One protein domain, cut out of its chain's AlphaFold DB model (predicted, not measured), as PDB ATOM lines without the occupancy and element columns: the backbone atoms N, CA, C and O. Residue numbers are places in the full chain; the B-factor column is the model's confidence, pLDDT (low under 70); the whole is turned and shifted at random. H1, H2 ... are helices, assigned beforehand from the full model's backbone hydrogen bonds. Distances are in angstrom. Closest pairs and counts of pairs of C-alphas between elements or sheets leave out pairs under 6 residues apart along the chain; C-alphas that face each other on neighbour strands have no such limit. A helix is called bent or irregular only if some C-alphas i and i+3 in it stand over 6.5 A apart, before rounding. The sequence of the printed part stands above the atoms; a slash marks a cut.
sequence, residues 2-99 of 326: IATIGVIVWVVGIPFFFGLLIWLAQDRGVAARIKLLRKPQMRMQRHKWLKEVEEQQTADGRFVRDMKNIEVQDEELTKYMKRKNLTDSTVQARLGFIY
ATOM      1  N   ILE A   2     -15.846  -9.277   4.427       79.69
ATOM      2  CA  ILE A   2     -14.943 -10.127   3.616       79.69
ATOM      3  C   ILE A   2     -13.601  -9.422   3.324       79.69
ATOM      4  O   ILE A   2     -12.543 -10.006   3.536       79.69
ATOM      5  N   ALA A   3     -13.628  -8.141   2.937       76.12
ATOM      6  CA  ALA A   3     -12.413  -7.359   2.674       76.12
ATOM      7  C   ALA A   3     -11.528  -7.165   3.924       76.12
ATOM      8  O   ALA A   3     -10.310  -7.276   3.845       76.12
ATOM      9  N   THR A   4     -12.137  -6.943   5.092       79.12
ATOM     10  CA  THR A   4     -11.422  -6.783   6.372       79.12
ATOM     11  C   THR A   4     -10.727  -8.077   6.796       79.12
ATOM     12  O   THR A   4      -9.587  -8.045   7.246       79.12
ATOM     13  N   ILE A   5     -11.377  -9.229   6.593       81.38
ATOM     14  CA  ILE A   5     -10.772 -10.546   6.845       81.38
ATOM     15  C   ILE A   5      -9.609 -10.792   5.878       81.38
ATOM     16  O   ILE A   5      -8.552 -11.245   6.306       81.38
ATOM     17  N   GLY A   6      -9.764 -10.438   4.597       84.00
ATOM     18  CA  GLY A   6      -8.704 -10.572   3.595       84.00
ATOM     19  C   GLY A   6      -7.424  -9.815   3.959       84.00
ATOM     20  O   GLY A   6      -6.337 -10.380   3.858       84.00
ATOM     21  N   VAL A   7      -7.540  -8.578   4.455       81.62
ATOM     22  CA  VAL A   7      -6.362  -7.798   4.876       81.62
ATOM     23  C   VAL A   7      -5.702  -8.398   6.113       81.62
ATOM     24  O   VAL A   7      -4.483  -8.513   6.140       81.62
ATOM     25  N   ILE A   8      -6.471  -8.855   7.105       80.62
ATOM     26  CA  ILE A   8      -5.900  -9.501   8.300       80.62
ATOM     27  C   ILE A   8      -5.149 -10.785   7.918       80.62
ATOM     28  O   ILE A   8      -4.019 -10.998   8.360       80.62
ATOM     29  N   VAL A   9      -5.743 -11.615   7.055       86.56
ATOM     30  CA  VAL A   9      -5.109 -12.845   6.556       86.56
ATOM     31  C   VAL A   9      -3.825 -12.529   5.792       86.56
ATOM     32  O   VAL A   9      -2.839 -13.239   5.951       86.56
ATOM     33  N   TRP A  10      -3.803 -11.460   5.000       86.44
ATOM     34  CA  TRP A  10      -2.625 -11.057   4.235       86.44
ATOM     35  C   TRP A  10      -1.504 -10.490   5.120       86.44
ATOM     36  O   TRP A  10      -0.353 -10.912   5.000       86.44
ATOM     37  N   VAL A  11      -1.849  -9.602   6.060       87.50
ATOM     38  CA  VAL A  11      -0.908  -8.959   6.997       87.50
ATOM     39  C   VAL A  11      -0.213  -9.988   7.888       87.50
ATOM     40  O   VAL A  11       0.971  -9.841   8.173       87.50
ATOM     41  N   VAL A  12      -0.923 -11.039   8.309       88.44
ATOM     42  CA  VAL A  12      -0.351 -12.112   9.141       88.44
ATOM     43  C   VAL A  12       0.269 -13.223   8.289       88.44
ATOM     44  O   VAL A  12       1.305 -13.783   8.648       88.44
ATOM     45  N   GLY A  13      -0.342 -13.542   7.149       90.44
ATOM     46  CA  GLY A  13       0.039 -14.672   6.309       90.44
ATOM     47  C   GLY A  13       1.401 -14.510   5.645       90.44
ATOM     48  O   GLY A  13       2.169 -15.470   5.624       90.44
ATOM     49  N   ILE A  14       1.735 -13.314   5.142       91.12
ATOM     50  CA  ILE A  14       3.031 -13.093   4.480       91.12
ATOM     51  C   ILE A  14       4.203 -13.223   5.462       91.12
ATOM     52  O   ILE A  14       5.094 -14.031   5.187       91.12
ATOM     53  N   PRO A  15       4.232 -12.509   6.607       92.75
ATOM     54  CA  PRO A  15       5.332 -12.652   7.556       92.75
ATOM     55  C   PRO A  15       5.451 -14.087   8.073       92.75
ATOM     56  O   PRO A  15       6.553 -14.628   8.148       92.75
ATOM     57  N   PHE A  16       4.317 -14.748   8.343       92.69
ATOM     58  CA  PHE A  16       4.307 -16.155   8.737       92.69
ATOM     59  C   PHE A  16       4.932 -17.062   7.669       92.69
ATOM     60  O   PHE A  16       5.755 -17.914   7.994       92.69
ATOM     61  N   PHE A  17       4.582 -16.868   6.396       93.12
ATOM     62  CA  PHE A  17       5.138 -17.646   5.293       93.12
ATOM     63  C   PHE A  17       6.655 -17.453   5.162       93.12
ATOM     64  O   PHE A  17       7.379 -18.437   5.024       93.12
ATOM     65  N   PHE A  18       7.156 -16.219   5.273       92.50
ATOM     66  CA  PHE A  18       8.599 -15.946   5.242       92.50
ATOM     67  C   PHE A  18       9.326 -16.592   6.424       92.50
ATOM     68  O   PHE A  18      10.332 -17.276   6.225       92.50
ATOM     69  N   GLY A  19       8.777 -16.468   7.634       92.19
ATOM     70  CA  GLY A  19       9.317 -17.135   8.819       92.19
ATOM     71  C   GLY A  19       9.341 -18.657   8.672       92.19
ATOM     72  O   GLY A  19      10.341 -19.297   9.000       92.19
ATOM     73  N   LEU A  20       8.280 -19.241   8.108       94.00
ATOM     74  CA  LEU A  20       8.190 -20.675   7.843       94.00
ATOM     75  C   LEU A  20       9.233 -21.131   6.814       94.00
ATOM     76  O   LEU A  20       9.869 -22.164   7.019       94.00
ATOM     77  N   LEU A  21       9.434 -20.381   5.727       92.94
ATOM     78  CA  LEU A  21      10.434 -20.708   4.707       92.94
ATOM     79  C   LEU A  21      11.852 -20.731   5.281       92.94
ATOM     80  O   LEU A  21      12.593 -21.681   5.020       92.94
ATOM     81  N   ILE A  22      12.214 -19.726   6.086       90.94
ATOM     82  CA  ILE A  22      13.531 -19.680   6.734       90.94
ATOM     83  C   ILE A  22      13.669 -20.838   7.720       90.94
ATOM     84  O   ILE A  22      14.664 -21.560   7.678       90.94
ATOM     85  N   TRP A  23      12.657 -21.069   8.560       90.62
ATOM     86  CA  TRP A  23      12.678 -22.156   9.535       90.62
ATOM     87  C   TRP A  23      12.850 -23.531   8.867       90.62
ATOM     88  O   TRP A  23      13.700 -24.322   9.281       90.62
ATOM     89  N   LEU A  24      12.119 -23.794   7.777       92.56
ATOM     90  CA  LEU A  24      12.233 -25.031   6.996       92.56
ATOM     91  C   LEU A  24      13.602 -25.182   6.320       92.56
ATOM     92  O   LEU A  24      14.131 -26.294   6.240       92.56
ATOM     93  N   ALA A  25      14.176 -24.091   5.811       91.06
ATOM     94  CA  ALA A  25      15.510 -24.109   5.219       91.06
ATOM     95  C   ALA A  25      16.589 -24.383   6.277       91.06
ATOM     96  O   ALA A  25      17.494 -25.188   6.051       91.06
ATOM     97  N   GLN A  26      16.448 -23.772   7.452       90.62
ATOM     98  CA  GLN A  26      17.392 -23.880   8.553       90.62
ATOM     99  C   GLN A  26      17.400 -25.287   9.171       90.62
ATOM    100  O   GLN A  26      18.470 -25.854   9.403       90.62
ATOM    101  N   ASP A  27      16.226 -25.883   9.400       90.94
ATOM    102  CA  ASP A  27      16.100 -27.185  10.073       90.94
ATOM    103  C   ASP A  27      16.377 -28.390   9.151       90.94
ATOM    104  O   ASP A  27      16.530 -29.528   9.610       90.94
ATOM    105  N   ARG A  28      16.519 -28.153   7.837       91.38
ATOM    106  CA  ARG A  28      16.701 -29.194   6.816       91.38
ATOM    107  C   ARG A  28      17.846 -30.156   7.163       91.38
ATOM    108  O   ARG A  28      19.031 -29.835   7.057       91.38
ATOM    109  N   GLY A  29      17.475 -31.383   7.531       88.50
ATOM    110  CA  GLY A  29      18.399 -32.496   7.763       88.50
ATOM    111  C   GLY A  29      19.288 -32.366   9.006       88.50
ATOM    112  O   GLY A  29      20.143 -33.229   9.212       88.50
ATOM    113  N   VAL A  30      19.097 -31.344   9.848       91.69
ATOM    114  CA  VAL A  30      19.964 -31.089  11.011       91.69
ATOM    115  C   VAL A  30      19.813 -32.197  12.054       91.69
ATOM    116  O   VAL A  30      20.801 -32.829  12.424       91.69
ATOM    117  N   ALA A  31      18.581 -32.529  12.450       90.75
ATOM    118  CA  ALA A  31      18.326 -33.572  13.449       90.75
ATOM    119  C   ALA A  31      18.894 -34.946  13.037       90.75
ATOM    120  O   ALA A  31      19.484 -35.663  13.851       90.75
ATOM    121  N   ALA A  32      18.773 -35.303  11.754       90.94
ATOM    122  CA  ALA A  32      19.334 -36.539  11.218       90.94
ATOM    123  C   ALA A  32      20.872 -36.534  11.259       90.94
ATOM    124  O   ALA A  32      21.473 -37.520  11.691       90.94
ATOM    125  N   ARG A  33      21.517 -35.420  10.876       90.50
ATOM    126  CA  ARG A  33      22.981 -35.259  10.926       90.50
ATOM    127  C   ARG A  33      23.520 -35.359  12.353       90.50
ATOM    128  O   ARG A  33      24.464 -36.110  12.583       90.50
ATOM    129  N   ILE A  34      22.889 -34.691  13.320       90.62
ATOM    130  CA  ILE A  34      23.290 -34.757  14.735       90.62
ATOM    131  C   ILE A  34      23.180 -36.192  15.267       90.62
ATOM    132  O   ILE A  34      24.120 -36.711  15.874       90.62
ATOM    133  N   LYS A  35      22.081 -36.893  14.951       91.31
ATOM    134  CA  LYS A  35      21.901 -38.305  15.327       91.31
ATOM    135  C   LYS A  35      22.981 -39.212  14.725       91.31
ATOM    136  O   LYS A  35      23.422 -40.155  15.382       91.31
ATOM    137  N   LEU A  36      23.426 -38.939  13.497       90.56
ATOM    138  CA  LEU A  36      24.524 -39.670  12.855       90.56
ATOM    139  C   LEU A  36      25.879 -39.370  13.504       90.56
ATOM    140  O   LEU A  36      26.650 -40.298  13.738       90.56
ATOM    141  N   LEU A  37      26.151 -38.111  13.852       89.31
ATOM    142  CA  LEU A  37      27.401 -37.699  14.502       89.31
ATOM    143  C   LEU A  37      27.548 -38.219  15.936       89.31
ATOM    144  O   LEU A  37      28.662 -38.260  16.455       89.31
ATOM    145  N   ARG A  38      26.455 -38.659  16.570       89.00
ATOM    146  CA  ARG A  38      26.501 -39.358  17.862       89.00
ATOM    147  C   ARG A  38      27.050 -40.789  17.743       89.00
ATOM    148  O   ARG A  38      27.506 -41.355  18.734       89.00
ATOM    149  N   LYS A  39      27.034 -41.397  16.549       91.19
ATOM    150  CA  LYS A  39      27.540 -42.764  16.353       91.19
ATOM    151  C   LYS A  39      29.065 -42.814  16.533       91.19
ATOM    152  O   LYS A  39      29.771 -41.949  16.013       91.19
ATOM    153  N   PRO A  40      29.613 -43.869  17.167       87.12
ATOM    154  CA  PRO A  40      31.049 -43.971  17.443       87.12
ATOM    155  C   PRO A  40      31.921 -44.011  16.178       87.12
ATOM    156  O   PRO A  40      33.064 -43.571  16.212       87.12
ATOM    157  N   GLN A  41      31.377 -44.476  15.050       90.00
ATOM    158  CA  GLN A  41      32.070 -44.509  13.757       90.00
ATOM    159  C   GLN A  41      32.391 -43.107  13.209       90.00
ATOM    160  O   GLN A  41      33.371 -42.934  12.494       90.00
ATOM    161  N   MET A  42      31.605 -42.090  13.576       88.50
ATOM    162  CA  MET A  42      31.712 -40.729  13.034       88.50
ATOM    163  C   MET A  42      32.494 -39.780  13.955       88.50
ATOM    164  O   MET A  42      32.431 -38.562  13.787       88.50
ATOM    165  N   ARG A  43      33.259 -40.312  14.921       87.44
ATOM    166  CA  ARG A  43      34.013 -39.522  15.916       87.44
ATOM    167  C   ARG A  43      34.962 -38.500  15.293       87.44
ATOM    168  O   ARG A  43      35.013 -37.371  15.766       87.44
ATOM    169  N   MET A  44      35.658 -38.869  14.216       89.75
ATOM    170  CA  MET A  44      36.580 -37.964  13.513       89.75
ATOM    171  C   MET A  44      35.843 -36.767  12.908       89.75
ATOM    172  O   MET A  44      36.286 -35.630  13.045       89.75
ATOM    173  N   GLN A  45      34.682 -37.011  12.290       90.00
ATOM    174  CA  GLN A  45      33.854 -35.936  11.750       90.00
ATOM    175  C   GLN A  45      33.302 -35.075  12.883       90.00
ATOM    176  O   GLN A  45      33.465 -33.866  12.847       90.00
ATOM    177  N   ARG A  46      32.747 -35.672  13.942       90.94
ATOM    178  CA  ARG A  46      32.269 -34.903  15.100       90.94
ATOM    179  C   ARG A  46      33.365 -33.995  15.667       90.94
ATOM    180  O   ARG A  46      33.103 -32.823  15.897       90.94
ATOM    181  N   HIS A  47      34.582 -34.509  15.841       90.75
ATOM    182  CA  HIS A  47      35.705 -33.717  16.344       90.75
ATOM    183  C   HIS A  47      36.085 -32.573  15.396       90.75
ATOM    184  O   HIS A  47      36.273 -31.451  15.854       90.75
ATOM    185  N   LYS A  48      36.119 -32.826  14.080       93.88
ATOM    186  CA  LYS A  48      36.347 -31.777  13.074       93.88
ATOM    187  C   LYS A  48      35.326 -30.643  13.202       93.88
ATOM    188  O   LYS A  48      35.712 -29.484  13.261       93.88
ATOM    189  N   TRP A  49      34.039 -30.977  13.269       91.50
ATOM    190  CA  TRP A  49      32.979 -29.971  13.342       91.50
ATOM    191  C   TRP A  49      32.965 -29.246  14.691       91.50
ATOM    192  O   TRP A  49      32.748 -28.043  14.721       91.50
ATOM    193  N   LEU A  50      33.250 -29.936  15.800       92.38
ATOM    194  CA  LEU A  50      33.408 -29.287  17.105       92.38
ATOM    195  C   LEU A  50      34.571 -28.293  17.115       92.38
ATOM    196  O   LEU A  50      34.446 -27.228  17.706       92.38
ATOM    197  N   LYS A  51      35.669 -28.615  16.426       92.62
ATOM    198  CA  LYS A  51      36.784 -27.685  16.261       92.62
ATOM    199  C   LYS A  51      36.377 -26.451  15.448       92.62
ATOM    200  O   LYS A  51      36.685 -25.341  15.856       92.62
ATOM    201  N   GLU A  52      35.637 -26.629  14.348       92.56
ATOM    202  CA  GLU A  52      35.085 -25.500  13.571       92.56
ATOM    203  C   GLU A  52      34.149 -24.621  14.428       92.56
ATOM    204  O   GLU A  52      34.176 -23.397  14.313       92.56
ATOM    205  N   VAL A  53      33.345 -25.228  15.312       90.94
ATOM    206  CA  VAL A  53      32.491 -24.504  16.273       90.94
ATOM    207  C   VAL A  53      33.334 -23.701  17.265       90.94
ATOM    208  O   VAL A  53      33.034 -22.536  17.506       90.94
ATOM    209  N   GLU A  54      34.390 -24.292  17.822       89.62
ATOM    210  CA  GLU A  54      35.296 -23.625  18.767       89.62
ATOM    211  C   GLU A  54      36.055 -22.458  18.112       89.62
ATOM    212  O   GLU A  54      36.172 -21.379  18.698       89.62
ATOM    213  N   GLU A  55      36.520 -22.637  16.872       90.44
ATOM    214  CA  GLU A  55      37.157 -21.581  16.078       90.44
ATOM    215  C   GLU A  55      36.193 -20.406  15.841       90.44
ATOM    216  O   GLU A  55      36.576 -19.251  16.033       90.44
ATOM    217  N   GLN A  56      34.925 -20.682  15.511       86.88
ATOM    218  CA  GLN A  56      33.900 -19.639  15.376       86.88
ATOM    219  C   GLN A  56      33.567 -18.953  16.699       86.88
ATOM    220  O   GLN A  56      33.480 -17.733  16.748       86.88
ATOM    221  N   GLN A  57      33.414 -19.708  17.785       87.81
ATOM    222  CA  GLN A  57      33.162 -19.138  19.109       87.81
ATOM    223  C   GLN A  57      34.303 -18.213  19.546       87.81
ATOM    224  O   GLN A  57      34.051 -17.142  20.095       87.81
ATOM    225  N   THR A  58      35.545 -18.589  19.234       88.38
ATOM    226  CA  THR A  58      36.729 -17.757  19.480       88.38
ATOM    227  C   THR A  58      36.697 -16.478  18.641       88.38
ATOM    228  O   THR A  58      36.991 -15.408  19.169       88.38
ATOM    229  N   ALA A  59      36.308 -16.565  17.364       88.12
ATOM    230  CA  ALA A  59      36.148 -15.399  16.493       88.12
ATOM    231  C   ALA A  59      35.037 -14.451  16.981       88.12
ATOM    232  O   ALA A  59      35.222 -13.237  16.981       88.12
ATOM    233  N   ASP A  60      33.928 -15.009  17.467       83.62
ATOM    234  CA  ASP A  60      32.789 -14.267  18.017       83.62
ATOM    235  C   ASP A  60      33.036 -13.752  19.450       83.62
ATOM    236  O   ASP A  60      32.190 -13.058  20.016       83.62
ATOM    237  N   GLY A  61      34.144 -14.142  20.093       85.12
ATOM    238  CA  GLY A  61      34.420 -13.839  21.502       85.12
ATOM    239  C   GLY A  61      33.437 -14.487  22.491       85.12
ATOM    240  O   GLY A  61      33.309 -14.030  23.628       85.12
ATOM    241  N   ARG A  62      32.721 -15.541  22.079       84.44
ATOM    242  CA  ARG A  62      31.737 -16.258  22.904       84.44
ATOM    243  C   ARG A  62      32.392 -17.430  23.631       84.44
ATOM    244  O   ARG A  62      33.060 -18.252  23.016       84.44
ATOM    245  N   PHE A  63      32.146 -17.556  24.936       82.31
ATOM    246  CA  PHE A  63      32.605 -18.700  25.732       82.31
ATOM    247  C   PHE A  63      31.418 -19.521  26.242       82.31
ATOM    248  O   PHE A  63      30.624 -19.042  27.056       82.31
ATOM    249  N   VAL A  64      31.305 -20.768  25.779       79.75
ATOM    250  CA  VAL A  64      30.247 -21.692  26.207       79.75
ATOM    251  C   VAL A  64      30.711 -22.491  27.424       79.75
ATOM    252  O   VAL A  64      31.751 -23.150  27.407       79.75
ATOM    253  N   ARG A  65      29.924 -22.436  28.505       80.25
ATOM    254  CA  ARG A  65      30.164 -23.231  29.717       80.25
ATOM    255  C   ARG A  65      29.921 -24.714  29.437       80.25
ATOM    256  O   ARG A  65      29.035 -25.068  28.674       80.25
ATOM    257  N   ASP A  66      30.699 -25.577  30.084       81.44
ATOM    258  CA  ASP A  66      30.500 -27.031  30.073       81.44
ATOM    259  C   ASP A  66      30.495 -27.701  28.687       81.44
ATOM    260  O   ASP A  66      29.815 -28.702  28.469       81.44
ATOM    261  N   MET A  67      31.366 -27.252  27.777       80.38
ATOM    262  CA  MET A  67      31.574 -27.863  26.447       80.38
ATOM    263  C   MET A  67      32.016 -29.346  26.488       80.38
ATOM    264  O   MET A  67      32.083 -30.027  25.468       80.38
ATOM    265  N   LYS A  68      32.316 -29.895  27.672       81.25
ATOM    266  CA  LYS A  68      32.563 -31.333  27.876       81.25
ATOM    267  C   LYS A  68      31.272 -32.161  27.890       81.25
ATOM    268  O   LYS A  68      31.334 -33.363  27.638       81.25
ATOM    269  N   ASN A  69      30.125 -31.547  28.186       89.00
ATOM    270  CA  ASN A  69      28.833 -32.219  28.186       89.00
ATOM    271  C   ASN A  69      28.382 -32.492  26.739       89.00
ATOM    272  O   ASN A  69      28.356 -31.592  25.902       89.00
ATOM    273  N   ILE A  70      28.011 -33.742  26.449       85.94
ATOM    274  CA  ILE A  70      27.556 -34.178  25.120       85.94
ATOM    275  C   ILE A  70      26.282 -33.439  24.699       85.94
ATOM    276  O   ILE A  70      26.129 -33.141  23.518       85.94
ATOM    277  N   GLU A  71      25.392 -33.120  25.639       87.88
ATOM    278  CA  GLU A  71      24.149 -32.399  25.344       87.88
ATOM    279  C   GLU A  71      24.428 -30.961  24.905       87.88
ATOM    280  O   GLU A  71      23.903 -30.520  23.887       87.88
ATOM    281  N   VAL A  72      25.338 -30.276  25.606       89.19
ATOM    282  CA  VAL A  72      25.780 -28.917  25.256       89.19
ATOM    283  C   VAL A  72      26.490 -28.918  23.903       89.19
ATOM    284  O   VAL A  72      26.203 -28.084  23.051       89.19
ATOM    285  N   GLN A  73      27.362 -29.900  23.649       88.44
ATOM    286  CA  GLN A  73      27.987 -30.065  22.334       88.44
ATOM    287  C   GLN A  73      26.959 -30.276  21.222       88.44
ATOM    288  O   GLN A  73      27.113 -29.719  20.139       88.44
ATOM    289  N   ASP A  74      25.941 -31.107  21.457       90.50
ATOM    290  CA  ASP A  74      24.900 -31.388  20.468       90.50
ATOM    291  C   ASP A  74      24.049 -30.141  20.193       90.50
ATOM    292  O   ASP A  74      23.689 -29.898  19.040       90.50
ATOM    293  N   GLU A  75      23.767 -29.327  21.211       90.50
ATOM    294  CA  GLU A  75      23.068 -28.049  21.065       90.50
ATOM    295  C   GLU A  75      23.886 -27.045  20.240       90.50
ATOM    296  O   GLU A  75      23.390 -26.514  19.244       90.50
ATOM    297  N   GLU A  76      25.152 -26.825  20.595       90.56
ATOM    298  CA  GLU A  76      26.030 -25.892  19.882       90.56
ATOM    299  C   GLU A  76      26.282 -26.339  18.440       90.56
ATOM    300  O   GLU A  76      26.215 -25.542  17.503       90.56
ATOM    301  N   LEU A  77      26.463 -27.642  18.229       92.25
ATOM    302  CA  LEU A  77      26.589 -28.213  16.896       92.25
ATOM    303  C   LEU A  77      25.294 -28.057  16.087       92.25
ATOM    304  O   LEU A  77      25.348 -27.800  14.884       92.25
ATOM    305  N   THR A  78      24.131 -28.167  16.732       92.25
ATOM    306  CA  THR A  78      22.832 -27.909  16.096       92.25
ATOM    307  C   THR A  78      22.727 -26.451  15.661       92.25
ATOM    308  O   THR A  78      22.392 -26.194  14.505       92.25
ATOM    309  N   LYS A  79      23.055 -25.495  16.542       90.81
ATOM    310  CA  LYS A  79      23.073 -24.056  16.219       90.81
ATOM    311  C   LYS A  79      24.018 -23.770  15.052       90.81
ATOM    312  O   LYS A  79      23.626 -23.109  14.092       90.81
ATOM    313  N   TYR A  80      25.217 -24.341  15.084       90.81
ATOM    314  CA  TYR A  80      26.204 -24.217  14.017       90.81
ATOM    315  C   TYR A  80      25.694 -24.763  12.677       90.81
ATOM    316  O   TYR A  80      25.766 -24.083  11.658       90.81
ATOM    317  N   MET A  81      25.123 -25.971  12.658       91.56
ATOM    318  CA  MET A  81      24.584 -26.568  11.431       91.56
ATOM    319  C   MET A  81      23.417 -25.769  10.857       91.56
ATOM    320  O   MET A  81      23.326 -25.610   9.642       91.56
ATOM    321  N   LYS A  82      22.546 -25.255  11.727       91.44
ATOM    322  CA  LYS A  82      21.446 -24.367  11.350       91.44
ATOM    323  C   LYS A  82      21.963 -23.108  10.658       91.44
ATOM    324  O   LYS A  82      21.465 -22.758   9.593       91.44
ATOM    325  N   ARG A  83      23.003 -22.474  11.207       88.50
ATOM    326  CA  ARG A  83      23.666 -21.325  10.570       88.50
ATOM    327  C   ARG A  83      24.300 -21.709   9.233       88.50
ATOM    328  O   ARG A  83      24.040 -21.053   8.233       88.50
ATOM    329  N   LYS A  84      25.027 -22.828   9.179       90.62
ATOM    330  CA  LYS A  84      25.696 -23.302   7.955       90.62
ATOM    331  C   LYS A  84      24.723 -23.621   6.813       90.62
ATOM    332  O   LYS A  84      25.055 -23.415   5.653       90.62
ATOM    333  N   ASN A  85      23.520 -24.101   7.135       91.50
ATOM    334  CA  ASN A  85      22.458 -24.313   6.150       91.50
ATOM    335  C   ASN A  85      21.964 -22.990   5.532       91.50
ATOM    336  O   ASN A  85      21.602 -22.979   4.362       91.50
ATOM    337  N   LEU A  86      21.953 -21.886   6.288       88.44
ATOM    338  CA  LEU A  86      21.583 -20.561   5.775       88.44
ATOM    339  C   LEU A  86      22.720 -19.907   4.978       88.44
ATOM    340  O   LEU A  86      22.461 -19.144   4.057       88.44
ATOM    341  N   THR A  87      23.978 -20.225   5.267       88.62
ATOM    342  CA  THR A  87      25.116 -19.748   4.460       88.62
ATOM    343  C   THR A  87      25.348 -20.575   3.192       88.62
ATOM    344  O   THR A  87      26.288 -20.308   2.449       88.62
ATOM    345  N   ASP A  88      24.555 -21.624   2.956       91.06
ATOM    346  CA  ASP A  88      24.665 -22.423   1.738       91.06
ATOM    347  C   ASP A  88      24.269 -21.588   0.515       91.06
ATOM    348  O   ASP A  88      23.223 -20.937   0.520       91.06
ATOM    349  N   SER A  89      25.064 -21.638  -0.557       90.31
ATOM    350  CA  SER A  89      24.877 -20.777  -1.734       90.31
ATOM    351  C   SER A  89      23.506 -20.963  -2.386       90.31
ATOM    352  O   SER A  89      22.908 -20.003  -2.869       90.31
ATOM    353  N   THR A  90      22.956 -22.183  -2.345       90.94
ATOM    354  CA  THR A  90      21.625 -22.474  -2.897       90.94
ATOM    355  C   THR A  90      20.498 -21.854  -2.075       90.94
ATOM    356  O   THR A  90      19.495 -21.405  -2.637       90.94
ATOM    357  N   VAL A  91      20.655 -21.820  -0.751       91.06
ATOM    358  CA  VAL A  91      19.686 -21.229   0.174       91.06
ATOM    359  C   VAL A  91      19.804 -19.713   0.126       91.06
ATOM    360  O   VAL A  91      18.790 -19.041  -0.040       91.06
ATOM    361  N   GLN A  92      21.025 -19.186   0.143       91.62
ATOM    362  CA  GLN A  92      21.299 -17.759   0.040       91.62
ATOM    363  C   GLN A  92      20.792 -17.172  -1.285       91.62
ATOM    364  O   GLN A  92      20.147 -16.130  -1.279       91.62
ATOM    365  N   ALA A  93      20.960 -17.862  -2.417       90.12
ATOM    366  CA  ALA A  93      20.429 -17.388  -3.698       90.12
ATOM    367  C   ALA A  93      18.889 -17.317  -3.737       90.12
ATOM    368  O   ALA A  93      18.325 -16.519  -4.480       90.12
ATOM    369  N   ARG A  94      18.191 -18.159  -2.961       90.69
ATOM    370  CA  ARG A  94      16.719 -18.249  -2.972       90.69
ATOM    371  C   ARG A  94      16.044 -17.429  -1.880       90.69
ATOM    372  O   ARG A  94      14.965 -16.899  -2.107       90.69
ATOM    373  N   LEU A  95      16.635 -17.403  -0.691       91.75
ATOM    374  CA  LEU A  95      16.059 -16.843   0.532       91.75
ATOM    375  C   LEU A  95      16.937 -15.747   1.144       91.75
ATOM    376  O   LEU A  95      16.510 -15.104   2.098       91.75
ATOM    377  N   GLY A  96      18.137 -15.509   0.607       88.44
ATOM    378  CA  GLY A  96      19.065 -14.506   1.128       88.44
ATOM    379  C   GLY A  96      18.481 -13.099   1.123       88.44
ATOM    380  O   GLY A  96      18.748 -12.352   2.052       88.44
ATOM    381  N   PHE A  97      17.586 -12.768   0.186       88.88
ATOM    382  CA  PHE A  97      16.878 -11.480   0.195       88.88
ATOM    383  C   PHE A  97      16.056 -11.230   1.476       88.88
ATOM    384  O   PHE A  97      15.675 -10.095   1.725       88.88
ATOM    385  N   ILE A  98      15.745 -12.276   2.255       89.12
ATOM    386  CA  ILE A  98      14.957 -12.174   3.489       89.12
ATOM    387  C   ILE A  98      15.864 -12.008   4.715       89.12
ATOM    388  O   ILE A  98      15.525 -11.263   5.620       89.12
ATOM    389  N   TYR A  99      16.990 -12.723   4.796       90.44
ATOM    390  CA  TYR A  99      17.785 -12.781   6.037       90.44
ATOM    391  C   TYR A  99      19.243 -12.331   5.900       90.44
ATOM    392  O   TYR A  99      19.896 -12.172   6.925       90.44
TER     393      TYR A  99
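AT A GLANCE: This is residues 2 to 99 of the 326 residues of the protein "TRP domain-containing protein" of Phytophthora parasitica P1569 (UniProt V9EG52). One long helix, H1, sticks out with residues 2 to 17 as an arm from a body of crossed helices, in which H4 is in the middle. H2 and H3 pack on H4, the end of H1 meets H4 near residue 82, and H5 follows H4 by a sharp turn. The 98 printed residues hold five named helices, H1 to H5 in chain order, and no named strand: the class is all helix. The whole is loose, with a radius of gyration of the C-alphas of 17.9 A, and elongated, spanning 58 by 30 by 26 A.

IN THESE COORDINATES: H1, residues 2 to 27, is 36.0 A long from C-alpha 2 at (-14.943, -10.127, 3.616), with a kink of 27 degrees near residue 14. H2 is residues 30 to 37. H3, residues 40 to 59, is 29.0 A long and has a kink of 31 degrees near residue 47. H4, residues 70 to 86, is 24.4 A long. H5, residues 89 to 99, ends at C-alpha 99 (17.785, -12.781, 6.037). H3 and H5 are irregular: C-alphas 41 and 44 are 8.0 A apart, C-alphas 94 and 97 7.5 A.

HOW THE PARTS SIT: H4 is the hub. H1, with residues 25 to 27 alone, touches it at a steep tilt of 63 degrees; the closest C-alphas, of Gln 26 and Lys 82, are 4.9 A apart. H2 touches H4, closest at C-alphas Val 30 and Met 81, 6.5 A. H3, with residues 49 to 53 alone, touches H4, closest at C-alphas Val 53 and Tyr 80, 6.7 A. H1 and H3 are apart. Every O i to N i+4 pair is within hydrogen-bond range in H2 and H4, but 21 of 22 in H1, 14 of 16 in H3 and 3 of 7 in H5, where 3 of 8 O i to N i+3 pairs are.

THE WHOLE: The two C-alphas farthest apart, of Ile 2 and Met 44, are 59.4 A apart. The printed part has no cut, no link is long, and no printed residue is under 70 in pLDDT.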